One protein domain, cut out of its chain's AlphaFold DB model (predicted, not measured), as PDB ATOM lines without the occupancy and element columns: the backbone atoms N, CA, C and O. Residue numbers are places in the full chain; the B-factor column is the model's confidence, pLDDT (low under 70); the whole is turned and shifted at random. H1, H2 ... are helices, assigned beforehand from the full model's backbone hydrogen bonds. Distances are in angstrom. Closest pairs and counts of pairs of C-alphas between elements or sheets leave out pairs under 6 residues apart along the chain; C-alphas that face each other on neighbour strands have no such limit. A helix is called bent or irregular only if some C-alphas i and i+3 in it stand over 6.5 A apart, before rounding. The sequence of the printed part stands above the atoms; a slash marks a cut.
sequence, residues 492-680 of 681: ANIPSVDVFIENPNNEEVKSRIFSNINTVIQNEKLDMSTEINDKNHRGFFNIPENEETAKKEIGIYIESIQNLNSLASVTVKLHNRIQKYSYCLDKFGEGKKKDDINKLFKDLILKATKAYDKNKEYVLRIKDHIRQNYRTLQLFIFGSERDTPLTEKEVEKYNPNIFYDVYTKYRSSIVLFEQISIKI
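Overview. This is residues 492 to 680 of the 681 residues of an uncharacterized protein of viral metagenome (UniProt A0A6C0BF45). This is a long rod of helices, with H5 and H6a side by side as a hairpin, H3 packed beside them in one half, and H8 with H6b packed together in the other. Short H1 and H2 cap one end, and short H4 and H7 lie at the other. The 189 printed residues, with eight named helices, H1 to H8, and no named strand, are all helix by class, loose with a radius of gyration of the C-alphas of 21.8 A, and span 68 by 32 by 29 A.

Along the chain. Find C-alpha 497 at (42.722, 34.139, 238.919), where H1 begins and runs to 502. H2, 507 to 515, H3, 517 to 533 and 24.0 A long, and H4, 547 to 552, follow. H5, 554 to 587, runs 49.7 A. H6, 594 to 638, was assigned as one helix by its hydrogen bonds but is bent, C-alphas 621 and 624 being 7.4 A apart: arm H6a, 594 to 621, is 39.4 A long, and H6b is 624 to 638. After H7, 648 to 654, H8 runs 27.2 A from 660 to C-alpha 678 at (47.568, 32.927, 213.423).

Arrangement. Start at the hub, H5: its hairpin with H6a has closest C-alphas Ile 578 and Ile 605, 5.4 A apart, at a shallow tilt of 26 degrees. H3, H5 and H6a form an up and down bundle, each running against the one before. Residues 557 to 572 of H5 touch H8, closest at C-alphas 565 and 669, 5.8 A. H6b touches H8, with C-alphas 633 and 663 closest at 6.0 A. Every O i to N i+4 pair is within hydrogen-bond range except in H4, 1 of 2.

Size, cuts and confidence. The farthest C-alphas, Glu 548 and Lys 592, are 68.5 A apart. The printed part has no cut; H3 to H4 is the long link. Mean pLDDT of the printed part is 84.6, with 533 to 539 among residues under 70.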
ATOM      1  N   ALA A 492      39.100  39.850 252.782       36.56
ATOM      2  CA  ALA A 492      39.901  38.691 253.146       36.56
ATOM      3  C   ALA A 492      40.744  38.150 251.976       36.56
ATOM      4  O   ALA A 492      40.207  37.367 251.211       36.56
ATOM      5  N   ASN A 493      42.031  38.527 251.870       48.75
ATOM      6  CA  ASN A 493      43.079  38.004 250.969       48.75
ATOM      7  C   ASN A 493      42.548  37.041 249.885       48.75
ATOM      8  O   ASN A 493      42.734  35.821 249.973       48.75
ATOM      9  N   ILE A 494      41.800  37.583 248.917       62.59
ATOM     10  CA  ILE A 494      41.139  36.804 247.870       62.59
ATOM     11  C   ILE A 494      42.161  36.657 246.741       62.59
ATOM     12  O   ILE A 494      42.451  37.652 246.083       62.59
ATOM     13  N   PRO A 495      42.728  35.464 246.494       72.31
ATOM     14  CA  PRO A 495      43.714  35.300 245.435       72.31
ATOM     15  C   PRO A 495      43.086  35.621 244.072       72.31
ATOM     16  O   PRO A 495      41.940  35.240 243.815       72.31
ATOM     17  N   SER A 496      43.828  36.301 243.197       81.75
ATOM     18  CA  SER A 496      43.384  36.546 241.822       81.75
ATOM     19  C   SER A 496      43.351  35.244 241.012       81.75
ATOM     20  O   SER A 496      43.906  34.210 241.404       81.75
ATOM     21  N   VAL A 497      42.718  35.285 239.839       83.94
ATOM     22  CA  VAL A 497      42.722  34.139 238.919       83.94
ATOM     23  C   VAL A 497      44.142  33.840 238.403       83.94
ATOM     24  O   VAL A 497      44.446  32.683 238.124       83.94
ATOM     25  N   ASP A 498      45.032  34.837 238.332       81.38
ATOM     26  CA  ASP A 498      46.436  34.636 237.936       81.38
ATOM     27  C   ASP A 498      47.214  33.851 238.991       81.38
ATOM     28  O   ASP A 498      47.860  32.857 238.661       81.38
ATOM     29  N   VAL A 499      47.036  34.191 240.273       81.12
ATOM     30  CA  VAL A 499      47.644  33.443 241.388       81.12
ATOM     31  C   VAL A 499      47.225  31.971 241.352       81.12
ATOM     32  O   VAL A 499      48.029  31.081 241.644       81.12
ATOM     33  N   PHE A 500      45.982  31.687 240.955       85.88
ATOM     34  CA  PHE A 500      45.516  30.317 240.755       85.88
ATOM     35  C   PHE A 500      46.150  29.616 239.560       85.88
ATOM     36  O   PHE A 500      46.482  28.438 239.667       85.88
ATOM     37  N   ILE A 501      46.320  30.304 238.432       85.00
ATOM     38  CA  ILE A 501      46.977  29.726 237.254       85.00
ATOM     39  C   ILE A 501      48.429  29.370 237.557       85.00
ATOM     40  O   ILE A 501      48.892  28.317 237.123       85.00
ATOM     41  N   GLU A 502      49.123  30.210 238.320       84.44
ATOM     42  CA  GLU A 502      50.499  29.972 238.756       84.44
ATOM     43  C   GLU A 502      50.591  28.839 239.788       84.44
ATOM     44  O   GLU A 502      51.582  28.110 239.832       84.44
ATOM     45  N   ASN A 503      49.539  28.644 240.591       85.50
ATOM     46  CA  ASN A 503      49.508  27.682 241.694       85.50
ATOM     47  C   ASN A 503      48.281  26.746 241.638       85.50
ATOM     48  O   ASN A 503      47.553  26.612 242.628       85.50
ATOM     49  N   PRO A 504      48.044  26.022 240.528       84.12
ATOM     50  CA  PRO A 504      46.775  25.336 240.276       84.12
ATOM     51  C   PRO A 504      46.567  24.102 241.158       84.12
ATOM     52  O   PRO A 504      45.469  23.556 241.201       84.12
ATOM     53  N   ASN A 505      47.610  23.655 241.861       87.25
ATOM     54  CA  ASN A 505      47.579  22.526 242.792       87.25
ATOM     55  C   ASN A 505      47.611  22.968 244.266       87.25
ATOM     56  O   ASN A 505      47.650  22.119 245.151       87.25
ATOM     57  N   ASN A 506      47.613  24.275 244.549       88.19
ATOM     58  CA  ASN A 506      47.602  24.781 245.916       88.19
ATOM     59  C   ASN A 506      46.162  24.787 246.465       88.19
ATOM     60  O   ASN A 506      45.331  25.612 246.079       88.19
ATOM     61  N   GLU A 507      45.868  23.853 247.373       87.25
ATOM     62  CA  GLU A 507      44.533  23.675 247.960       87.25
ATOM     63  C   GLU A 507      44.067  24.877 248.800       87.25
ATOM     64  O   GLU A 507      42.870  25.158 248.864       87.25
ATOM     65  N   GLU A 508      44.989  25.643 249.391       83.31
ATOM     66  CA  GLU A 508      44.652  26.875 250.114       83.31
ATOM     67  C   GLU A 508      44.189  27.971 249.146       83.31
ATOM     68  O   GLU A 508      43.148  28.595 249.370       83.31
ATOM     69  N   VAL A 509      44.906  28.158 248.032       81.62
ATOM     70  CA  VAL A 509      44.536  29.114 246.971       81.62
ATOM     71  C   VAL A 509      43.184  28.741 246.366       81.62
ATOM     72  O   VAL A 509      42.299  29.595 246.265       81.62
ATOM     73  N   LYS A 510      42.974  27.455 246.049       85.06
ATOM     74  CA  LYS A 510      41.677  26.937 245.584       85.06
ATOM     75  C   LYS A 510      40.560  27.243 246.570       85.06
ATOM     76  O   LYS A 510      39.540  27.796 246.172       85.06
ATOM     77  N   SER A 511      40.750  26.900 247.843       83.56
ATOM     78  CA  SER A 511      39.740  27.084 248.890       83.56
ATOM     79  C   SER A 511      39.375  28.558 249.086       83.56
ATOM     80  O   SER A 511      38.191  28.899 249.200       83.56
ATOM     81  N   ARG A 512      40.365  29.461 249.052       80.38
ATOM     82  CA  ARG A 512      40.140  30.907 249.180       80.38
ATOM     83  C   ARG A 512      39.414  31.500 247.980       80.38
ATOM     84  O   ARG A 512      38.467  32.254 248.186       80.38
ATOM     85  N   ILE A 513      39.790  31.132 246.755       80.31
ATOM     86  CA  ILE A 513      39.057  31.557 245.553       80.31
ATOM     87  C   ILE A 513      37.637  31.011 245.580       80.31
ATOM     88  O   ILE A 513      36.687  31.748 245.347       80.31
ATOM     89  N   PHE A 514      37.468  29.739 245.928       83.44
ATOM     90  CA  PHE A 514      36.163  29.091 245.976       83.44
ATOM     91  C   PHE A 514      35.224  29.746 246.994       83.44
ATOM     92  O   PHE A 514      34.036  29.933 246.728       83.44
ATOM     93  N   SER A 515      35.759  30.136 248.151       82.69
ATOM     94  CA  SER A 515      34.999  30.832 249.194       82.69
ATOM     95  C   SER A 515      34.603  32.257 248.793       82.69
ATOM     96  O   SER A 515      33.645  32.791 249.343       82.69
ATOM     97  N   ASN A 516      35.283  32.836 247.802       79.50
ATOM     98  CA  ASN A 516      35.139  34.228 247.379       79.50
ATOM     99  C   ASN A 516      34.829  34.384 245.879       79.50
ATOM    100  O   ASN A 516      35.032  35.452 245.300       79.50
ATOM    101  N   ILE A 517      34.336  33.325 245.229       84.12
ATOM    102  CA  ILE A 517      34.289  33.240 243.764       84.12
ATOM    103  C   ILE A 517      33.469  34.365 243.125       84.12
ATOM    104  O   ILE A 517      33.838  34.872 242.075       84.12
ATOM    105  N   ASN A 518      32.393  34.817 243.774       76.56
ATOM    106  CA  ASN A 518      31.600  35.937 243.269       76.56
ATOM    107  C   ASN A 518      32.431  37.222 243.180       76.56
ATOM    108  O   ASN A 518      32.387  37.891 242.153       76.56
ATOM    109  N   THR A 519      33.217  37.533 244.210       71.00
ATOM    110  CA  THR A 519      34.090  38.712 244.246       71.00
ATOM    111  C   THR A 519      35.199  38.607 243.204       71.00
ATOM    112  O   THR A 519      35.401  39.546 242.442       71.00
ATOM    113  N   VAL A 520      35.838  37.435 243.083       77.12
ATOM    114  CA  VAL A 520      36.841  37.166 242.033       77.12
ATOM    115  C   VAL A 520      36.259  37.439 240.646       77.12
ATOM    116  O   VAL A 520      36.855  38.144 239.838       77.12
ATOM    117  N   ILE A 521      35.054  36.933 240.378       81.31
ATOM    118  CA  ILE A 521      34.384  37.106 239.088       81.31
ATOM    119  C   ILE A 521      33.991  38.568 238.848       81.31
ATOM    120  O   ILE A 521      34.073  39.028 237.711       81.31
ATOM    121  N   GLN A 522      33.566  39.314 239.872       69.56
ATOM    122  CA  GLN A 522      33.262  40.741 239.718       69.56
ATOM    123  C   GLN A 522      34.513  41.568 239.413       69.56
ATOM    124  O   GLN A 522      34.459  42.421 238.527       69.56
ATOM    125  N   ASN A 523      35.644  41.263 240.051       68.06
ATOM    126  CA  ASN A 523      36.919  41.921 239.762       68.06
ATOM    127  C   ASN A 523      37.346  41.671 238.310       68.06
ATOM    128  O   ASN A 523      37.612  42.617 237.572       68.06
ATOM    129  N   GLU A 524      37.281  40.417 237.855       83.81
ATOM    130  CA  GLU A 524      37.562  40.052 236.460       83.81
ATOM    131  C   GLU A 524      36.579  40.715 235.473       83.81
ATOM    132  O   GLU A 524      36.964  41.121 234.375       83.81
ATOM    133  N   LYS A 525      35.300  40.886 235.851       74.69
ATOM    134  CA  LYS A 525      34.311  41.624 235.044       74.69
ATOM    135  C   LYS A 525      34.642  43.104 234.932       74.69
ATOM    136  O   LYS A 525      34.403  43.666 233.860       74.69
ATOM    137  N   LEU A 526      35.083  43.732 236.018       65.69
ATOM    138  CA  LEU A 526      35.417  45.152 236.062       65.69
ATOM    139  C   LEU A 526      36.642  45.426 235.198       65.69
ATOM    140  O   LEU A 526      36.564  46.237 234.282       65.69
ATOM    141  N   ASP A 527      37.708  44.672 235.434       68.75
ATOM    142  CA  ASP A 527      38.971  44.742 234.708       68.75
ATOM    143  C   ASP A 527      38.762  44.542 233.191       68.75
ATOM    144  O   ASP A 527      39.084  45.407 232.375       68.75
ATOM    145  N   MET A 528      38.015  43.501 232.806       80.75
ATOM    146  CA  MET A 528      37.607  43.302 231.412       80.75
ATOM    147  C   MET A 528      36.724  44.443 230.869       80.75
ATOM    148  O   MET A 528      36.775  44.745 229.680       80.75
ATOM    149  N   SER A 529      35.873  45.074 231.686       71.94
ATOM    150  CA  SER A 529      35.034  46.191 231.216       71.94
ATOM    151  C   SER A 529      35.857  47.449 230.961       71.94
ATOM    152  O   SER A 529      35.551  48.165 230.012       71.94
ATOM    153  N   THR A 530      36.900  47.696 231.754       67.06
ATOM    154  CA  THR A 530      37.875  48.764 231.507       67.06
ATOM    155  C   THR A 530      38.591  48.530 230.181       67.06
ATOM    156  O   THR A 530      38.600  49.423 229.341       67.06
ATOM    157  N   GLU A 531      39.069  47.305 229.930       71.81
ATOM    158  CA  GLU A 531      39.692  46.944 228.647       71.81
ATOM    159  C   GLU A 531      38.743  47.097 227.446       71.81
ATOM    160  O   GLU A 531      39.178  47.483 226.365       71.81
ATOM    161  N   ILE A 532      37.451  46.793 227.613       72.94
ATOM    162  CA  ILE A 532      36.441  46.899 226.543       72.94
ATOM    163  C   ILE A 532      36.017  48.352 226.287       72.94
ATOM    164  O   ILE A 532      35.720  48.707 225.146       72.94
ATOM    165  N   ASN A 533      35.921  49.170 227.337       62.31
ATOM    166  CA  ASN A 533      35.476  50.561 227.240       62.31
ATOM    167  C   ASN A 533      36.578  51.499 226.737       62.31
ATOM    168  O   ASN A 533      36.278  52.638 226.364       62.31
ATOM    169  N   ASP A 534      37.827  51.034 226.706       53.50
ATOM    170  CA  ASP A 534      38.942  51.795 226.174       53.50
ATOM    171  C   ASP A 534      38.795  51.935 224.642       53.50
ATOM    172  O   ASP A 534      39.117  51.047 223.852       53.50
ATOM    173  N   LYS A 535      38.274  53.106 224.250       55.25
ATOM    174  CA  LYS A 535      38.201  53.700 222.901       55.25
ATOM    175  C   LYS A 535      37.104  53.179 221.960       55.25
ATOM    176  O   LYS A 535      37.228  52.174 221.268       55.25
ATOM    177  N   ASN A 536      36.085  54.021 221.755       51.03
ATOM    178  CA  ASN A 536      35.331  54.028 220.499       51.03
ATOM    179  C   ASN A 536      36.284  54.423 219.360       51.03
ATOM    180  O   ASN A 536      36.719  55.574 219.294       51.03
ATOM    181  N   HIS A 537      36.621  53.491 218.466       58.31
ATOM    182  CA  HIS A 537      37.488  53.791 217.328       58.31
ATOM    183  C   HIS A 537      36.858  54.859 216.429       58.31
ATOM    184  O   HIS A 537      35.882  54.608 215.721       58.31
ATOM    185  N   ARG A 538      37.451  56.056 216.437       54.41
ATOM    186  CA  ARG A 538      37.309  57.027 215.349       54.41
ATOM    187  C   ARG A 538      37.939  56.365 214.112       54.41
ATOM    188  O   ARG A 538      39.002  55.766 214.236       54.41
ATOM    189  N   GLY A 539      37.216  56.341 212.991       63.12
ATOM    190  CA  GLY A 539      37.406  55.391 211.882       63.12
ATOM    191  C   GLY A 539      38.835  55.194 211.340       63.12
ATOM    192  O   GLY A 539      39.741  55.992 211.555       63.12
ATOM    193  N   PHE A 540      39.027  54.093 210.610       77.31
ATOM    194  CA  PHE A 540      40.261  53.792 209.880       77.31
ATOM    195  C   PHE A 540      40.396  54.676 208.624       77.31
ATOM    196  O   PHE A 540      39.430  54.807 207.870       77.31
ATOM    197  N   PHE A 541      41.588  55.226 208.362       85.12
ATOM    198  CA  PHE A 541      41.856  56.084 207.197       85.12
ATOM    199  C   PHE A 541      42.827  55.426 206.211       85.12
ATOM    200  O   PHE A 541      43.851  54.872 206.608       85.12
ATOM    201  N   ASN A 542      42.533  55.536 204.913       90.62
ATOM    202  CA  ASN A 542      43.478  55.176 203.855       90.62
ATOM    203  C   ASN A 542      44.425  56.350 203.596       90.62
ATOM    204  O   ASN A 542      43.967  57.478 203.416       90.62
ATOM    205  N   ILE A 543      45.726  56.079 203.546       92.25
ATOM    206  CA  ILE A 543      46.729  57.072 203.164       92.25
ATOM    207  C   ILE A 543      46.624  57.262 201.645       92.25
ATOM    208  O   ILE A 543      46.759  56.280 200.907       92.25
ATOM    209  N   PRO A 544      46.364  58.485 201.152       94.00
ATOM    210  CA  PRO A 544      46.243  58.729 199.723       94.00
ATOM    211  C   PRO A 544      47.586  58.484 199.033       94.00
ATOM    212  O   PRO A 544      48.636  58.761 199.601       94.00
ATOM    213  N   GLU A 545      47.561  58.041 197.777       94.62
ATOM    214  CA  GLU A 545      48.778  57.823 196.972       94.62
ATOM    215  C   GLU A 545      49.528  59.129 196.649       94.62
ATOM    216  O   GLU A 545      50.685  59.115 196.236       94.62
ATOM    217  N   ASN A 546      48.887  60.285 196.848       96.88
ATOM    218  CA  ASN A 546      49.507  61.592 196.689       96.88
ATOM    219  C   ASN A 546      50.254  62.010 197.968       96.88
ATOM    220  O   ASN A 546      49.630  62.383 198.965       96.88
ATOM    221  N   GLU A 547      51.586  62.020 197.904       95.94
ATOM    222  CA  GLU A 547      52.468  62.313 199.044       95.94
ATOM    223  C   GLU A 547      52.189  63.679 199.698       95.94
ATOM    224  O   GLU A 547      52.127  63.787 200.919       95.94
ATOM    225  N   GLU A 548      51.956  64.727 198.905       95.62
ATOM    226  CA  GLU A 548      51.689  66.079 199.423       95.62
ATOM    227  C   GLU A 548      50.366  66.181 200.188       95.62
ATOM    228  O   GLU A 548      50.243  66.958 201.137       95.62
ATOM    229  N   THR A 549      49.367  65.389 199.803       94.62
ATOM    230  CA  THR A 549      48.111  65.285 200.551       94.62
ATOM    231  C   THR A 549      48.342  64.521 201.849       94.62
ATOM    232  O   THR A 549      47.958  65.003 202.912       94.62
ATOM    233  N   ALA A 550      49.065  63.398 201.785       94.25
ATOM    234  CA  ALA A 550      49.389  62.600 202.960       94.25
ATOM    235  C   ALA A 550      50.212  63.384 204.005       94.25
ATOM    236  O   ALA A 550      49.968  63.262 205.205       94.25
ATOM    237  N   LYS A 551      51.140  64.253 203.574       93.75
ATOM    238  CA  LYS A 551      51.929  65.118 204.473       93.75
ATOM    239  C   LYS A 551      51.054  66.047 205.313       93.75
ATOM    240  O   LYS A 551      51.358  66.279 206.479       93.75
ATOM    241  N   LYS A 552      49.970  66.581 204.739       94.19
ATOM    242  CA  LYS A 552      49.074  67.530 205.426       94.19
ATOM    243  C   LYS A 552      48.255  66.879 206.538       94.19
ATOM    244  O   LYS A 552      47.829  67.576 207.453       94.19
ATOM    245  N   GLU A 553      48.052  65.569 206.462       93.12
ATOM    246  CA  GLU A 553      47.202  64.800 207.374       93.12
ATOM    247  C   GLU A 553      47.997  63.825 208.253       93.12
ATOM    248  O   GLU A 553      47.417  62.990 208.940       93.12
ATOM    249  N   ILE A 554      49.328  63.933 208.279       91.06
ATOM    250  CA  ILE A 554      50.186  62.948 208.943       91.06
ATOM    251  C   ILE A 554      49.855  62.728 210.427       91.06
ATOM    252  O   ILE A 554      49.902  61.594 210.901       91.06
ATOM    253  N   GLY A 555      49.441  63.781 211.142       83.19
ATOM    254  CA  GLY A 555      48.992  63.676 212.534       83.19
ATOM    255  C   GLY A 555      47.772  62.763 212.702       83.19
ATOM    256  O   GLY A 555      47.738  61.955 213.626       83.19
ATOM    257  N   ILE A 556      46.829  62.807 211.754       86.06
ATOM    258  CA  ILE A 556      45.640  61.940 211.739       86.06
ATOM    259  C   ILE A 556      46.060  60.479 211.547       86.06
ATOM    260  O   ILE A 556      45.519  59.583 212.195       86.06
ATOM    261  N   TYR A 557      47.051  60.212 210.692       90.62
ATOM    262  CA  TYR A 557      47.534  58.848 210.459       90.62
ATOM    263  C   TYR A 557      48.294  58.282 211.662       90.62
ATOM    264  O   TYR A 557      48.143  57.093 211.952       90.62
ATOM    265  N   ILE A 558      49.058  59.116 212.380       84.50
ATOM    266  CA  ILE A 558      49.724  58.744 213.640       84.50
ATOM    267  C   ILE A 558      48.683  58.372 214.702       84.50
ATOM    268  O   ILE A 558      48.768  57.295 215.294       84.50
ATOM    269  N   GLU A 559      47.675  59.221 214.904       82.81
ATOM    270  CA  GLU A 559      46.604  58.959 215.869       82.81
ATOM    271  C   GLU A 559      45.824  57.686 215.492       82.81
ATOM    272  O   GLU A 559      45.580  56.812 216.328       82.81
ATOM    273  N   SER A 560      45.485  57.532 214.207       85.31
ATOM    274  CA  SER A 560      44.771  56.361 213.697       85.31
ATOM    275  C   SER A 560      45.548  55.066 213.961       85.31
ATOM    276  O   SER A 560      44.986  54.125 214.523       85.31
ATOM    277  N   ILE A 561      46.851  55.013 213.653       86.00
ATOM    278  CA  ILE A 561      47.651  53.796 213.870       86.00
ATOM    279  C   ILE A 561      47.896  53.501 215.357       86.00
ATOM    280  O   ILE A 561      47.928  52.337 215.757       86.00
ATOM    281  N   GLN A 562      47.999  54.527 216.209       84.00
ATOM    282  CA  GLN A 562      48.053  54.347 217.665       84.00
ATOM    283  C   GLN A 562      46.759  53.729 218.203       84.00
ATOM    284  O   GLN A 562      46.804  52.781 218.991       84.00
ATOM    285  N   ASN A 563      45.606  54.207 217.731       82.44
ATOM    286  CA  ASN A 563      44.306  53.651 218.098       82.44
ATOM    287  C   ASN A 563      44.151  52.194 217.635       82.44
ATOM    288  O   ASN A 563      43.597  51.374 218.368       82.44
ATOM    289  N   LEU A 564      44.690  51.840 216.466       84.31
ATOM    290  CA  LEU A 564      44.710  50.457 215.979       84.31
ATOM    291  C   LEU A 564      45.636  49.548 216.786       84.31
ATOM    292  O   LEU A 564      45.266  48.412 217.074       84.31
ATOM    293  N   ASN A 565      46.817  50.031 217.175       83.31
ATOM    294  CA  ASN A 565      47.724  49.276 218.040       83.31
ATOM    295  C   ASN A 565      47.096  49.005 219.408       83.31
ATOM    296  O   ASN A 565      47.185  47.889 219.916       83.31
ATOM    297  N   SER A 566      46.408  50.001 219.967       82.50
ATOM    298  CA  SER A 566      45.627  49.854 221.194       82.50
ATOM    299  C   SER A 566      44.532  48.792 221.028       82.50
ATOM    300  O   SER A 566      44.497  47.843 221.811       82.50
ATOM    301  N   LEU A 567      43.733  48.851 219.954       85.06
ATOM    302  CA  LEU A 567      42.707  47.840 219.661       85.06
ATOM    303  C   LEU A 567      43.274  46.427 219.554       85.06
ATOM    304  O   LEU A 567      42.740  45.469 220.116       85.06
ATOM    305  N   ALA A 568      44.336  46.276 218.773       85.31
ATOM    306  CA  ALA A 568      44.910  44.977 218.494       85.31
ATOM    307  C   ALA A 568      45.568  44.401 219.768       85.31
ATOM    308  O   ALA A 568      45.414  43.212 220.045       85.31
ATOM    309  N   SER A 569      46.174  45.246 220.612       83.62
ATOM    310  CA  SER A 569      46.653  44.868 221.949       83.62
ATOM    311  C   SER A 569      45.514  44.377 222.851       83.62
ATOM    312  O   SER A 569      45.588  43.266 223.380       83.62
ATOM    313  N   VAL A 570      44.410  45.132 222.944       83.94
ATOM    314  CA  VAL A 570      43.198  44.720 223.681       83.94
ATOM    315  C   VAL A 570      42.659  43.389 223.150       83.94
ATOM    316  O   VAL A 570      42.304  42.501 223.919       83.94
ATOM    317  N   THR A 571      42.661  43.192 221.831       87.25
ATOM    318  CA  THR A 571      42.212  41.939 221.199       87.25
ATOM    319  C   THR A 571      43.064  40.743 221.635       87.25
ATOM    320  O   THR A 571      42.523  39.682 221.952       87.25
ATOM    321  N   VAL A 572      44.389  40.900 221.699       85.38
ATOM    322  CA  VAL A 572      45.298  39.850 222.188       85.38
ATOM    323  C   VAL A 572      45.076  39.575 223.679       85.38
ATOM    324  O   VAL A 572      45.016  38.407 224.070       85.38
ATOM    325  N   LYS A 573      44.900  40.618 224.503       85.19
ATOM    326  CA  LYS A 573      44.592  40.475 225.937       85.19
ATOM    327  C   LYS A 573      43.290  39.705 226.165       85.19
ATOM    328  O   LYS A 573      43.287  38.731 226.915       85.19
ATOM    329  N   LEU A 574      42.221  40.057 225.446       86.00
ATOM    330  CA  LEU A 574      40.933  39.361 225.516       86.00
ATOM    331  C   LEU A 574      41.058  37.879 225.142       86.00
ATOM    332  O   LEU A 574      40.496  37.028 225.827       86.00
ATOM    333  N   HIS A 575      41.832  37.549 224.104       90.69
ATOM    334  CA  HIS A 575      42.104  36.153 223.754       90.69
ATOM    335  C   HIS A 575      42.799  35.397 224.895       90.69
ATOM    336  O   HIS A 575      42.382  34.296 225.256       90.69
ATOM    337  N   ASN A 576      43.831  35.995 225.495       87.94
ATOM    338  CA  ASN A 576      44.541  35.382 226.615       87.94
ATOM    339  C   ASN A 576      43.613  35.204 227.835       87.94
ATOM    340  O   ASN A 576      43.654  34.154 228.473       87.94
ATOM    341  N   ARG A 577      42.711  36.161 228.113       87.88
ATOM    342  CA  ARG A 577      41.671  36.022 229.153       87.88
ATOM    343  C   ARG A 577      40.727  34.857 228.876       87.88
ATOM    344  O   ARG A 577      40.450  34.083 229.783       87.88
ATOM    345  N   ILE A 578      40.266  34.691 227.634       90.31
ATOM    346  CA  ILE A 578      39.416  33.551 227.243       90.31
ATOM    347  C   ILE A 578      40.126  32.229 227.553       90.31
ATOM    348  O   ILE A 578      39.512  31.331 228.133       90.31
ATOM    349  N   GLN A 579      41.415  32.115 227.220       92.62
ATOM    350  CA  GLN A 579      42.217  30.927 227.530       92.62
ATOM    351  C   GLN A 579      42.360  30.716 229.045       92.62
ATOM    352  O   GLN A 579      42.099  29.615 229.532       92.62
ATOM    353  N   LYS A 580      42.683  31.778 229.793       91.31
ATOM    354  CA  LYS A 580      42.777  31.788 231.263       91.31
ATOM    355  C   LYS A 580      41.474  31.328 231.921       91.31
ATOM    356  O   LYS A 580      41.481  30.383 232.705       91.31
ATOM    357  N   TYR A 581      40.335  31.905 231.549       91.69
ATOM    358  CA  TYR A 581      39.035  31.519 232.103       91.69
ATOM    359  C   TYR A 581      38.620  30.105 231.701       91.69
ATOM    360  O   TYR A 581      38.021  29.400 232.510       91.69
ATOM    361  N   SER A 582      38.960  29.664 230.485       92.31
ATOM    362  CA  SER A 582      38.704  28.288 230.041       92.31
ATOM    363  C   SER A 582      39.520  27.279 230.850       92.31
ATOM    364  O   SER A 582      38.992  26.247 231.254       92.31
ATOM    365  N   TYR A 583      40.780  27.603 231.151       91.81
ATOM    366  CA  TYR A 583      41.618  26.803 232.040       91.81
ATOM    367  C   TYR A 583      41.036  26.734 233.458       91.81
ATOM    368  O   TYR A 583      40.927  25.654 234.034       91.81
ATOM    369  N   CYS A 584      40.595  27.863 234.018       87.56
ATOM    370  CA  CYS A 584      39.958  27.879 235.336       87.56
ATOM    371  C   CYS A 584      38.659  27.072 235.364       87.56
ATOM    372  O   CYS A 584      38.438  26.308 236.302       87.56
ATOM    373  N   LEU A 585      37.832  27.191 234.326       89.88
ATOM    374  CA  LEU A 585      36.607  26.410 234.176       89.88
ATOM    375  C   LEU A 585      36.885  24.895 234.196       89.88
ATOM    376  O   LEU A 585      36.134  24.156 234.830       89.88
ATOM    377  N   ASP A 586      37.961  24.441 233.546       89.50
ATOM    378  CA  ASP A 586      38.403  23.040 233.578       89.50
ATOM    379  C   ASP A 586      38.845  22.619 234.991       89.50
ATOM    380  O   ASP A 586      38.380  21.613 235.527       89.50
ATOM    381  N   LYS A 587      39.689  23.430 235.645       87.38
ATOM    382  CA  LYS A 587      40.294  23.081 236.942       87.38
ATOM    383  C   LYS A 587      39.367  23.195 238.151       87.38
ATOM    384  O   LYS A 587      39.557  22.457 239.113       87.38
ATOM    385  N   PHE A 588      38.363  24.069 238.123       82.38
ATOM    386  CA  PHE A 588      37.351  24.159 239.187       82.38
ATOM    387  C   PHE A 588      36.213  23.132 239.026       82.38
ATOM    388  O   PHE A 588      35.289  23.091 239.839       82.38
ATOM    389  N   GLY A 589      36.275  22.282 237.995       64.69
ATOM    390  CA  GLY A 589      35.212  21.374 237.575       64.69
ATOM    391  C   GLY A 589      34.925  20.163 238.474       64.69
ATOM    392  O   GLY A 589      34.217  19.260 238.024       64.69
ATOM    393  N   GLU A 590      35.400  20.099 239.716       72.75
ATOM    394  CA  GLU A 590      35.156  18.970 240.626       72.75
ATOM    395  C   GLU A 590      34.551  19.458 241.959       72.75
ATOM    396  O   GLU A 590      35.089  20.347 242.612       72.75
ATOM    397  N   GLY A 591      33.399  18.902 242.373       76.19
ATOM    398  CA  GLY A 591      32.796  19.157 243.695       76.19
ATOM    399  C   GLY A 591      31.353  19.693 243.712       76.19
ATOM    400  O   GLY A 591      30.717  19.907 242.684       76.19
ATOM    401  N   LYS A 592      30.811  19.900 244.926       73.31
ATOM    402  CA  LYS A 592      29.380  20.193 245.183       73.31
ATOM    403  C   LYS A 592      28.876  21.567 244.704       73.31
ATOM    404  O   LYS A 592      27.667  21.724 244.603       73.31
ATOM    405  N   LYS A 593      29.749  22.545 244.413       80.06
ATOM    406  CA  LYS A 593      29.355  23.863 243.844       80.06
ATOM    407  C   LYS A 593      29.790  24.058 242.385       80.06
ATOM    408  O   LYS A 593      29.875  25.187 241.906       80.06
ATOM    409  N   LYS A 594      30.094  22.962 241.685       83.69
ATOM    410  CA  LYS A 594      30.588  22.963 240.303       83.69
ATOM    411  C   LYS A 594      29.704  23.782 239.359       83.69
ATOM    412  O   LYS A 594      30.221  24.549 238.554       83.69
ATOM    413  N   ASP A 595      28.386  23.644 239.461       86.69
ATOM    414  CA  ASP A 595      27.469  24.250 238.492       86.69
ATOM    415  C   ASP A 595      27.422  25.782 238.587       86.69
ATOM    416  O   ASP A 595      27.421  26.458 237.555       86.69
ATOM    417  N   ASP A 596      27.481  26.336 239.802       83.88
ATOM    418  CA  ASP A 596      27.477  27.786 240.027       83.88
ATOM    419  C   ASP A 596      28.773  28.434 239.528       83.88
ATOM    420  O   ASP A 596      28.742  29.431 238.804       83.88
ATOM    421  N   ILE A 597      29.920  27.829 239.842       84.56
ATOM    422  CA  ILE A 597      31.233  28.326 239.407       84.56
ATOM    423  C   ILE A 597      31.371  28.220 237.891       84.56
ATOM    424  O   ILE A 597      31.794  29.172 237.231       84.56
ATOM    425  N   ASN A 598      30.927  27.099 237.318       88.50
ATOM    426  CA  ASN A 598      30.922  26.912 235.874       88.50
ATOM    427  C   ASN A 598      30.070  27.963 235.173       88.50
ATOM    428  O   ASN A 598      30.452  28.455 234.113       88.50
ATOM    429  N   LYS A 599      28.916  28.319 235.744       91.12
ATOM    430  CA  LYS A 599      28.054  29.366 235.197       91.12
ATOM    431  C   LYS A 599      28.755  30.728 235.190       91.12
ATOM    432  O   LYS A 599      28.677  31.427 234.184       91.12
ATOM    433  N   LEU A 600      29.462  31.082 236.265       89.31
ATOM    434  CA  LEU A 600      30.174  32.360 236.380       89.31
ATOM    435  C   LEU A 600      31.344  32.476 235.393       89.31
ATOM    436  O   LEU A 600      31.447  33.478 234.683       89.31
ATOM    437  N   PHE A 601      32.191  31.447 235.282       90.19
ATOM    438  CA  PHE A 601      33.283  31.457 234.301       90.19
ATOM    439  C   PHE A 601      32.769  31.405 232.860       90.19
ATOM    440  O   PHE A 601      33.312  32.095 232.001       90.19
ATOM    441  N   LYS A 602      31.690  30.661 232.576       92.44
ATOM    442  CA  LYS A 602      31.045  30.683 231.250       92.44
ATOM    443  C   LYS A 602      30.537  32.073 230.876       92.44
ATOM    444  O   LYS A 602      30.652  32.452 229.716       92.44
ATOM    445  N   ASP A 603      30.006  32.834 231.833       90.19
ATOM    446  CA  ASP A 603      29.572  34.218 231.610       90.19
ATOM    447  C   ASP A 603      30.757  35.143 231.278       90.19
ATOM    448  O   ASP A 603      30.696  35.898 230.305       90.19
ATOM    449  N   LEU A 604      31.873  35.028 232.013       87.94
ATOM    450  CA  LEU A 604      33.118  35.743 231.698       87.94
ATOM    451  C   LEU A 604      33.652  35.392 230.306       87.94
ATOM    452  O   LEU A 604      33.920  36.292 229.511       87.94
ATOM    453  N   ILE A 605      33.756  34.095 229.993       92.81
ATOM    454  CA  ILE A 605      34.200  33.604 228.682       92.81
ATOM    455  C   ILE A 605      33.297  34.160 227.586       92.81
ATOM    456  O   ILE A 605      33.801  34.675 226.592       92.81
ATOM    457  N   LEU A 606      31.974  34.112 227.760       92.56
ATOM    458  CA  LEU A 606      31.022  34.619 226.776       92.56
ATOM    459  C   LEU A 606      31.189  36.126 226.546       92.56
ATOM    460  O   LEU A 606      31.174  36.573 225.399       92.56
ATOM    461  N   LYS A 607      31.353  36.916 227.615       87.88
ATOM    462  CA  LYS A 607      31.548  38.369 227.516       87.88
ATOM    463  C   LYS A 607      32.881  38.714 226.841       87.88
ATOM    464  O   LYS A 607      32.880  39.519 225.910       87.88
ATOM    465  N   ALA A 608      33.972  38.057 227.236       87.31
ATOM    466  CA  ALA A 608      35.288  38.224 226.618       87.31
ATOM    467  C   ALA A 608      35.273  37.810 225.140       87.31
ATOM    468  O   ALA A 608      35.782  38.540 224.296       87.31
ATOM    469  N   THR A 609      34.621  36.689 224.813       91.12
ATOM    470  CA  THR A 609      34.488  36.175 223.437       91.12
ATOM    471  C   THR A 609      33.721  37.148 222.554       91.12
ATOM    472  O   THR A 609      34.193  37.481 221.478       91.12
ATOM    473  N   LYS A 610      32.593  37.699 223.024       90.44
ATOM    474  CA  LYS A 610      31.839  38.711 222.263       90.44
ATOM    475  C   LYS A 610      32.674  39.955 221.950       90.44
ATOM    476  O   LYS A 610      32.598  40.473 220.837       90.44
ATOM    477  N   ALA A 611      33.450  40.445 222.918       85.75
ATOM    478  CA  ALA A 611      34.331  41.593 222.712       85.75
ATOM    479  C   ALA A 611      35.500  41.256 221.773       85.75
ATOM    480  O   ALA A 611      35.782  42.012 220.843       85.75
ATOM    481  N   TYR A 612      36.126  40.094 221.973       90.94
ATOM    482  CA  TYR A 612      37.187  39.574 221.119       90.94
ATOM    483  C   TYR A 612      36.715  39.432 219.671       90.94
ATOM    484  O   TYR A 612      37.373  39.956 218.780       90.94
ATOM    485  N   ASP A 613      35.564  38.803 219.435       89.62
ATOM    486  CA  ASP A 613      35.011  38.581 218.098       89.62
ATOM    487  C   ASP A 613      34.678  39.899 217.399       89.62
ATOM    488  O   ASP A 613      35.014  40.068 216.228       89.62
ATOM    489  N   LYS A 614      34.100  40.870 218.119       88.25
ATOM    490  CA  LYS A 614      33.835  42.213 217.582       88.25
ATOM    491  C   LYS A 614      35.129  42.906 217.139       88.25
ATOM    492  O   LYS A 614      35.193  43.441 216.030       88.25
ATOM    493  N   ASN A 615      36.160  42.885 217.983       87.31
ATOM    494  CA  ASN A 615      37.440  43.522 217.677       87.31
ATOM    495  C   ASN A 615      38.176  42.786 216.551       87.31
ATOM    496  O   ASN A 615      38.689  43.418 215.630       87.31
ATOM    497  N   LYS A 616      38.157  41.451 216.582       88.25
ATOM    498  CA  LYS A 616      38.685  40.560 215.544       88.25
ATOM    499  C   LYS A 616      38.038  40.831 214.193       88.25
ATOM    500  O   LYS A 616      38.754  40.956 213.206       88.25
ATOM    501  N   GLU A 617      36.713  40.934 214.126       88.44
ATOM    502  CA  GLU A 617      36.002  41.199 212.873       88.44
ATOM    503  C   GLU A 617      36.410  42.555 212.282       88.44
ATOM    504  O   GLU A 617      36.691  42.655 211.087       88.44
ATOM    505  N   TYR A 618      36.511  43.589 213.122       87.12
ATOM    506  CA  TYR A 618      36.990  44.901 212.692       87.12
ATOM    507  C   TYR A 618      38.438  44.841 212.189       87.12
ATOM    508  O   TYR A 618      38.723  45.311 211.090       87.12
ATOM    509  N   VAL A 619      39.328  44.199 212.950       85.62
ATOM    510  CA  VAL A 619      40.741  43.975 212.607       85.62
ATOM    511  C   VAL A 619      40.889  43.257 211.262       85.62
ATOM    512  O   VAL A 619      41.678  43.685 210.419       85.62
ATOM    513  N   LEU A 620      40.107  42.201 211.028       85.19
ATOM    514  CA  LEU A 620      40.112  41.460 209.766       85.19
ATOM    515  C   LEU A 620      39.614  42.321 208.599       85.19
ATOM    516  O   LEU A 620      40.201  42.271 207.522       85.19
ATOM    517  N   ARG A 621      38.586  43.148 208.822       88.38
ATOM    518  CA  ARG A 621      38.012  44.042 207.805       88.38
ATOM    519  C   ARG A 621      38.998  45.100 207.314       88.38
ATOM    520  O   ARG A 621      38.982  45.447 206.140       88.38
ATOM    521  N   ILE A 622      39.851  45.615 208.199       87.94
ATOM    522  CA  ILE A 622      40.817  46.677 207.864       87.94
ATOM    523  C   ILE A 622      42.210  46.150 207.501       87.94
ATOM    524  O   ILE A 622      43.079  46.932 207.121       87.94
ATOM    525  N   LYS A 623      42.451  44.839 207.615       88.94
ATOM    526  CA  LYS A 623      43.770  44.223 207.413       88.94
ATOM    527  C   LYS A 623      44.383  44.563 206.054       88.94
ATOM    528  O   LYS A 623      45.562  44.908 205.977       88.94
ATOM    529  N   ASP A 624      43.591  44.487 204.991       88.62
ATOM    530  CA  ASP A 624      44.080  44.774 203.640       88.62
ATOM    531  C   ASP A 624      44.341  46.268 203.432       88.62
ATOM    532  O   ASP A 624      45.314  46.636 202.776       88.62
ATOM    533  N   HIS A 625      43.567  47.133 204.087       90.62
ATOM    534  CA  HIS A 625      43.817  48.571 204.088       90.62
ATOM    535  C   HIS A 625      45.103  48.947 204.842       90.62
ATOM    536  O   HIS A 625      45.861  49.799 204.386       90.62
ATOM    537  N   ILE A 626      45.411  48.277 205.958       89.75
ATOM    538  CA  ILE A 626      46.691  48.448 206.669       89.75
ATOM    539  C   ILE A 626      47.859  48.065 205.760       89.75
ATOM    540  O   ILE A 626      48.848  48.793 205.690       89.75
ATOM    541  N   ARG A 627      47.740  46.943 205.039       90.44
ATOM    542  CA  ARG A 627      48.755  46.513 204.067       90.44
ATOM    543  C   ARG A 627      48.912  47.520 202.935       90.44
ATOM    544  O   ARG A 627      50.041  47.821 202.561       90.44
ATOM    545  N   GLN A 628      47.812  48.068 202.425       93.31
ATOM    546  CA  GLN A 628      47.847  49.122 201.414       93.31
ATOM    547  C   GLN A 628      48.556  50.378 201.938       93.31
ATOM    548  O   GLN A 628      49.503  50.835 201.308       93.31
ATOM    549  N   ASN A 629      48.181  50.884 203.116       94.06
ATOM    550  CA  ASN A 629      48.834  52.039 203.739       94.06
ATOM    551  C   ASN A 629      50.327  51.794 203.966       94.06
ATOM    552  O   ASN A 629      51.148  52.671 203.707       94.06
ATOM    553  N   TYR A 630      50.689  50.591 204.414       93.88
ATOM    554  CA  TYR A 630      52.079  50.201 204.600       93.88
ATOM    555  C   TYR A 630      52.860  50.241 203.281       93.88
ATOM    556  O   TYR A 630      53.947  50.812 203.250       93.88
ATOM    557  N   ARG A 631      52.294  49.726 202.182       94.31
ATOM    558  CA  ARG A 631      52.889  49.838 200.839       94.31
ATOM    559  C   ARG A 631      53.038  51.289 200.391       94.31
ATOM    560  O   ARG A 631      54.118  51.677 199.958       94.31
ATOM    561  N   THR A 632      52.005  52.113 200.559       96.25
ATOM    562  CA  THR A 632      52.050  53.544 200.215       96.25
ATOM    563  C   THR A 632      53.175  54.263 200.965       96.25
ATOM    564  O   THR A 632      53.956  54.995 200.362       96.25
ATOM    565  N   LEU A 633      53.326  54.000 202.267       94.88
ATOM    566  CA  LEU A 633      54.412  54.562 203.075       94.88
ATOM    567  C   LEU A 633      55.792  54.091 202.597       94.88
ATOM    568  O   LEU A 633      56.723  54.891 202.541       94.88
ATOM    569  N   GLN A 634      55.936  52.820 202.211       95.81
ATOM    570  CA  GLN A 634      57.185  52.322 201.627       95.81
ATOM    571  C   GLN A 634      57.536  53.043 200.323       95.81
ATOM    572  O   GLN A 634      58.696  53.391 200.117       95.81
ATOM    573  N   LEU A 635      56.550  53.333 199.471       96.12
ATOM    574  CA  LEU A 635      56.771  54.112 198.254       96.12
ATOM    575  C   LEU A 635      57.209  55.548 198.575       96.12
ATOM    576  O   LEU A 635      58.170  56.023 197.974       96.12
ATOM    577  N   PHE A 636      56.590  56.209 199.560       96.38
ATOM    578  CA  PHE A 636      56.984  57.563 199.982       96.38
ATOM    579  C   PHE A 636      58.389  57.635 200.588       96.38
ATOM    580  O   PHE A 636      59.087  58.632 200.419       96.38
ATOM    581  N   ILE A 637      58.821  56.597 201.306       95.31
ATOM    582  CA  ILE A 637      60.111  56.617 202.010       95.31
ATOM    583  C   ILE A 637      61.234  56.047 201.134       95.31
ATOM    584  O   ILE A 637      62.337  56.594 201.096       95.31
ATOM    585  N   PHE A 638      60.973  54.940 200.437       95.25
ATOM    586  CA  PHE A 638      61.989  54.143 199.746       95.25
ATOM    587  C   PHE A 638      61.900  54.217 198.217       95.25
ATOM    588  O   PHE A 638      62.819  53.742 197.546       95.25
ATOM    589  N   GLY A 639      60.812  54.756 197.655       95.50
ATOM    590  CA  GLY A 639      60.543  54.762 196.211       95.50
ATOM    591  C   GLY A 639      60.207  53.388 195.616       95.50
ATOM    592  O   GLY A 639      60.081  53.261 194.403       95.50
ATOM    593  N   SER A 640      60.105  52.346 196.446       95.25
ATOM    594  CA  SER A 640      59.814  50.960 196.054       95.25
ATOM    595  C   SER A 640      59.277  50.167 197.250       95.25
ATOM    596  O   SER A 640      59.576  50.507 198.397       95.25
ATOM    597  N   GLU A 641      58.500  49.112 196.990       95.38
ATOM    598  CA  GLU A 641      58.147  48.122 198.015       95.38
ATOM    599  C   GLU A 641      59.378  47.287 198.404       95.38
ATOM    600  O   GLU A 641      60.273  47.030 197.595       95.38
ATOM    601  N   ARG A 642      59.428  46.874 199.667       92.44
ATOM    602  CA  ARG A 642      60.500  46.111 200.291       92.44
ATOM    603  C   ARG A 642      59.909  45.024 201.179       92.44
ATOM    604  O   ARG A 642      59.173  45.310 202.119       92.44
ATOM    605  N   ASP A 643      60.341  43.793 200.933       87.56
ATOM    606  CA  ASP A 643      59.929  42.625 201.721       87.56
ATOM    607  C   ASP A 643      60.916  42.282 202.852       87.56
ATOM    608  O   ASP A 643      60.626  41.458 203.718       87.56
ATOM    609  N   THR A 644      62.098  42.906 202.869       89.50
ATOM    610  CA  THR A 644      63.147  42.638 203.863       89.50
ATOM    611  C   THR A 644      63.221  43.727 204.937       89.50
ATOM    612  O   THR A 644      63.043  44.909 204.624       89.50
ATOM    613  N   PRO A 645      63.556  43.378 206.197       87.38
ATOM    614  CA  PRO A 645      63.878  44.358 207.233       87.38
ATOM    615  C   PRO A 645      64.958  45.352 206.784       87.38
ATOM    616  O   PRO A 645      65.902  44.972 206.095       87.38
ATOM    617  N   LEU A 646      64.837  46.613 207.210       88.81
ATOM    618  CA  LEU A 646      65.873  47.624 206.986       88.81
ATOM    619  C   LEU A 646      67.138  47.277 207.780       88.81
ATOM    620  O   LEU A 646      67.053  46.902 208.951       88.81
ATOM    621  N   THR A 647      68.300  47.453 207.159       92.50
ATOM    622  CA  THR A 647      69.594  47.438 207.857       92.50
ATOM    623  C   THR A 647      69.761  48.695 208.718       92.50
ATOM    624  O   THR A 647      69.120  49.712 208.456       92.50
ATOM    625  N   GLU A 648      70.650  48.681 209.717       86.44
ATOM    626  CA  GLU A 648      70.914  49.860 210.570       86.44
ATOM    627  C   GLU A 648      71.272  51.114 209.756       86.44
ATOM    628  O   GLU A 648      70.732  52.191 209.999       86.44
ATOM    629  N   LYS A 649      72.099  50.958 208.712       93.06
ATOM    630  CA  LYS A 649      72.463  52.053 207.796       93.06
ATOM    631  C   LYS A 649      71.260  52.628 207.051       93.06
ATOM    632  O   LYS A 649      71.224  53.813 206.735       93.06
ATOM    633  N   GLU A 650      70.279  51.794 206.728       91.06
ATOM    634  CA  GLU A 650      69.056  52.238 206.062       91.06
ATOM    635  C   GLU A 650      68.098  52.904 207.043       91.06
ATOM    636  O   GLU A 650      67.490  53.908 206.687       91.06
ATOM    637  N   VAL A 651      68.007  52.405 208.278       89.31
ATOM    638  CA  VAL A 651      67.282  53.091 209.353       89.31
ATOM    639  C   VAL A 651      67.830  54.506 209.519       89.31
ATOM    640  O   VAL A 651      67.061  55.456 209.424       89.31
ATOM    641  N   GLU A 652      69.148  54.666 209.662       90.06
ATOM    642  CA  GLU A 652      69.794  55.980 209.790       90.06
ATOM    643  C   GLU A 652      69.502  56.886 208.582       90.06
ATOM    644  O   GLU A 652      69.145  58.054 208.741       90.06
ATOM    645  N   LYS A 653      69.568  56.327 207.367       95.94
ATOM    646  CA  LYS A 653      69.271  57.046 206.122       95.94
ATOM    647  C   LYS A 653      67.823  57.541 206.040       95.94
ATOM    648  O   LYS A 653      67.593  58.631 205.522       95.94
ATOM    649  N   TYR A 654      66.851  56.737 206.470       94.44
ATOM    650  CA  TYR A 654      65.424  57.007 206.254       94.44
ATOM    651  C   TYR A 654      64.718  57.637 207.456       94.44
ATOM    652  O   TYR A 654      63.657  58.231 207.272       94.44
ATOM    653  N   ASN A 655      65.312  57.579 208.650       90.00
ATOM    654  CA  ASN A 655      64.758  58.160 209.873       90.00
ATOM    655  C   ASN A 655      64.358  59.648 209.757       90.00
ATOM    656  O   ASN A 655      63.334  60.018 210.323       90.00
ATOM    657  N   PRO A 656      65.072  60.510 208.998       94.62
ATOM    658  CA  PRO A 656      64.654  61.903 208.816       94.62
ATOM    659  C   PRO A 656      63.376  62.097 207.979       94.62
ATOM    660  O   PRO A 656      62.853  63.210 207.922       94.62
ATOM    661  N   ASN A 657      62.880  61.066 207.281       95.56
ATOM    662  CA  ASN A 657      61.648  61.174 206.500       95.56
ATOM    663  C   ASN A 657      60.443  61.300 207.444       95.56
ATOM    664  O   ASN A 657      60.262  60.488 208.347       95.56
ATOM    665  N   ILE A 658      59.580  62.288 207.199       92.88
ATOM    666  CA  ILE A 658      58.428  62.582 208.061       92.88
ATOM    667  C   ILE A 658      57.464  61.388 208.210       92.88
ATOM    668  O   ILE A 658      56.836  61.229 209.251       92.88
ATOM    669  N   PHE A 659      57.383  60.510 207.205       94.56
ATOM    670  CA  PHE A 659      56.551  59.307 207.222       94.56
ATOM    671  C   PHE A 659      57.190  58.120 207.951       94.56
ATOM    672  O   PHE A 659      56.518  57.107 208.154       94.56
ATOM    673  N   TYR A 660      58.463  58.208 208.345       92.88
ATOM    674  CA  TYR A 660      59.198  57.074 208.902       92.88
ATOM    675  C   TYR A 660      58.604  56.575 210.228       92.88
ATOM    676  O   TYR A 660      58.433  55.370 210.400       92.88
ATOM    677  N   ASP A 661      58.195  57.479 211.125       88.00
ATOM    678  CA  ASP A 661      57.517  57.106 212.379       88.00
ATOM    679  C   ASP A 661      56.154  56.432 212.124       88.00
ATOM    680  O   ASP A 661      55.779  55.463 212.785       88.00
ATOM    681  N   VAL A 662      55.421  56.879 211.101       90.19
ATOM    682  CA  VAL A 662      54.168  56.226 210.693       90.19
ATOM    683  C   VAL A 662      54.466  54.817 210.172       90.19
ATOM    684  O   VAL A 662      53.828  53.850 210.584       90.19
ATOM    685  N   TYR A 663      55.481  54.673 209.320       93.50
ATOM    686  CA  TYR A 663      55.914  53.390 208.768       93.50
ATOM    687  C   TYR A 663      56.300  52.371 209.849       93.50
ATOM    688  O   TYR A 663      55.856  51.219 209.785       93.50
ATOM    689  N   THR A 664      57.085  52.766 210.856       89.06
ATOM    690  CA  THR A 664      57.491  51.853 211.938       89.06
ATOM    691  C   THR A 664      56.289  51.397 212.761       89.06
ATOM    692  O   THR A 664      56.188  50.211 213.078       89.06
ATOM    693  N   LYS A 665      55.327  52.290 213.032       88.38
ATOM    694  CA  LYS A 665      54.079  51.932 213.722       88.38
ATOM    695  C   LYS A 665      53.239  50.953 212.908       88.38
ATOM    696  O   LYS A 665      52.819  49.946 213.470       88.38
ATOM    697  N   TYR A 666      53.052  51.190 211.607       88.88
ATOM    698  CA  TYR A 666      52.318  50.274 210.721       88.88
ATOM    699  C   TYR A 666      52.981  48.897 210.631       88.88
ATOM    700  O   TYR A 666      52.289  47.880 210.668       88.88
ATOM    701  N   ARG A 667      54.317  48.842 210.566       88.44
ATOM    702  CA  ARG A 667      55.064  47.577 210.581       88.44
ATOM    703  C   ARG A 667      54.783  46.777 211.855       88.44
ATOM    704  O   ARG A 667      54.476  45.590 211.771       88.44
ATOM    705  N   SER A 668      54.853  47.424 213.019       83.94
ATOM    706  CA  SER A 668      54.540  46.795 214.309       83.94
ATOM    707  C   SER A 668      53.083  46.335 214.385       83.94
ATOM    708  O   SER A 668      52.812  45.236 214.870       83.94
ATOM    709  N   SER A 669      52.148  47.125 213.841       84.25
ATOM    710  CA  SER A 669      50.744  46.727 213.731       84.25
ATOM    711  C   SER A 669      50.597  45.461 212.900       84.25
ATOM    712  O   SER A 669      49.975  44.515 213.356       84.25
ATOM    713  N   ILE A 670      51.208  45.380 211.715       85.56
ATOM    714  CA  ILE A 670      51.095  44.191 210.855       85.56
ATOM    715  C   ILE A 670      51.510  42.918 211.601       85.56
ATOM    716  O   ILE A 670      50.770  41.937 211.555       85.56
ATOM    717  N   VAL A 671      52.608  42.953 212.364       85.19
ATOM    718  CA  VAL A 671      53.049  41.810 213.185       85.19
ATOM    719  C   VAL A 671      51.981  41.412 214.208       85.19
ATOM    720  O   VAL A 671      51.653  40.232 214.337       85.19
ATOM    721  N   LEU A 672      51.388  42.380 214.912       80.88
ATOM    722  CA  LEU A 672      50.332  42.106 215.892       80.88
ATOM    723  C   LEU A 672      49.070  41.524 215.229       80.88
ATOM    724  O   LEU A 672      48.436  40.607 215.749       80.88
ATOM    725  N   PHE A 673      48.720  42.020 214.044       83.06
ATOM    726  CA  PHE A 673      47.572  41.556 213.265       83.06
ATOM    727  C   PHE A 673      47.799  40.149 212.695       83.06
ATOM    728  O   PHE A 673      46.855  39.360 212.577       83.06
ATOM    729  N   GLU A 674      49.040  39.808 212.358       83.69
ATOM    730  CA  GLU A 674      49.431  38.451 211.985       83.69
ATOM    731  C   GLU A 674      49.349  37.499 213.174       83.69
ATOM    732  O   GLU A 674      48.799  36.415 213.017       83.69
ATOM    733  N   GLN A 675      49.760  37.914 214.376       81.94
ATOM    734  CA  GLN A 675      49.555  37.118 215.593       81.94
ATOM    735  C   GLN A 675      48.069  36.853 215.862       81.94
ATOM    736  O   GLN A 675      47.696  35.723 216.180       81.94
ATOM    737  N   ILE A 676      47.212  37.866 215.685       81.31
ATOM    738  CA  ILE A 676      45.756  37.693 215.769       81.31
ATOM    739  C   ILE A 676      45.286  36.706 214.692       81.31
ATOM    740  O   ILE A 676      44.540  35.791 215.009       81.31
ATOM    741  N   SER A 677      45.765  36.837 213.449       77.69
ATOM    742  CA  SER A 677      45.415  35.944 212.330       77.69
ATOM    743  C   SER A 677      45.854  34.491 212.549       77.69
ATOM    744  O   SER A 677      45.117  33.582 212.189       77.69
ATOM    745  N   ILE A 678      47.033  34.265 213.133       73.88
ATOM    746  CA  ILE A 678      47.568  32.927 213.423       73.88
ATOM    747  C   ILE A 678      46.760  32.267 214.536       73.88
ATOM    748  O   ILE A 678      46.400  31.111 214.396       73.88
ATOM    749  N   LYS A 679      46.415  33.004 215.600       65.00
ATOM    750  CA  LYS A 679      45.594  32.493 216.714       65.00
ATOM    751  C   LYS A 679      44.131  32.199 216.334       65.00
ATOM    752  O   LYS A 679      43.383  31.693 217.166       65.00
ATOM    753  N   ILE A 680      43.703  32.583 215.129       55.94
ATOM    754  CA  ILE A 680      42.351  32.339 214.597       55.94
ATOM    755  C   ILE A 680      42.244  30.980 213.895       55.94
ATOM    756  O   ILE A 680      41.146  30.422 213.869       55.94
TER     757      ILE A 680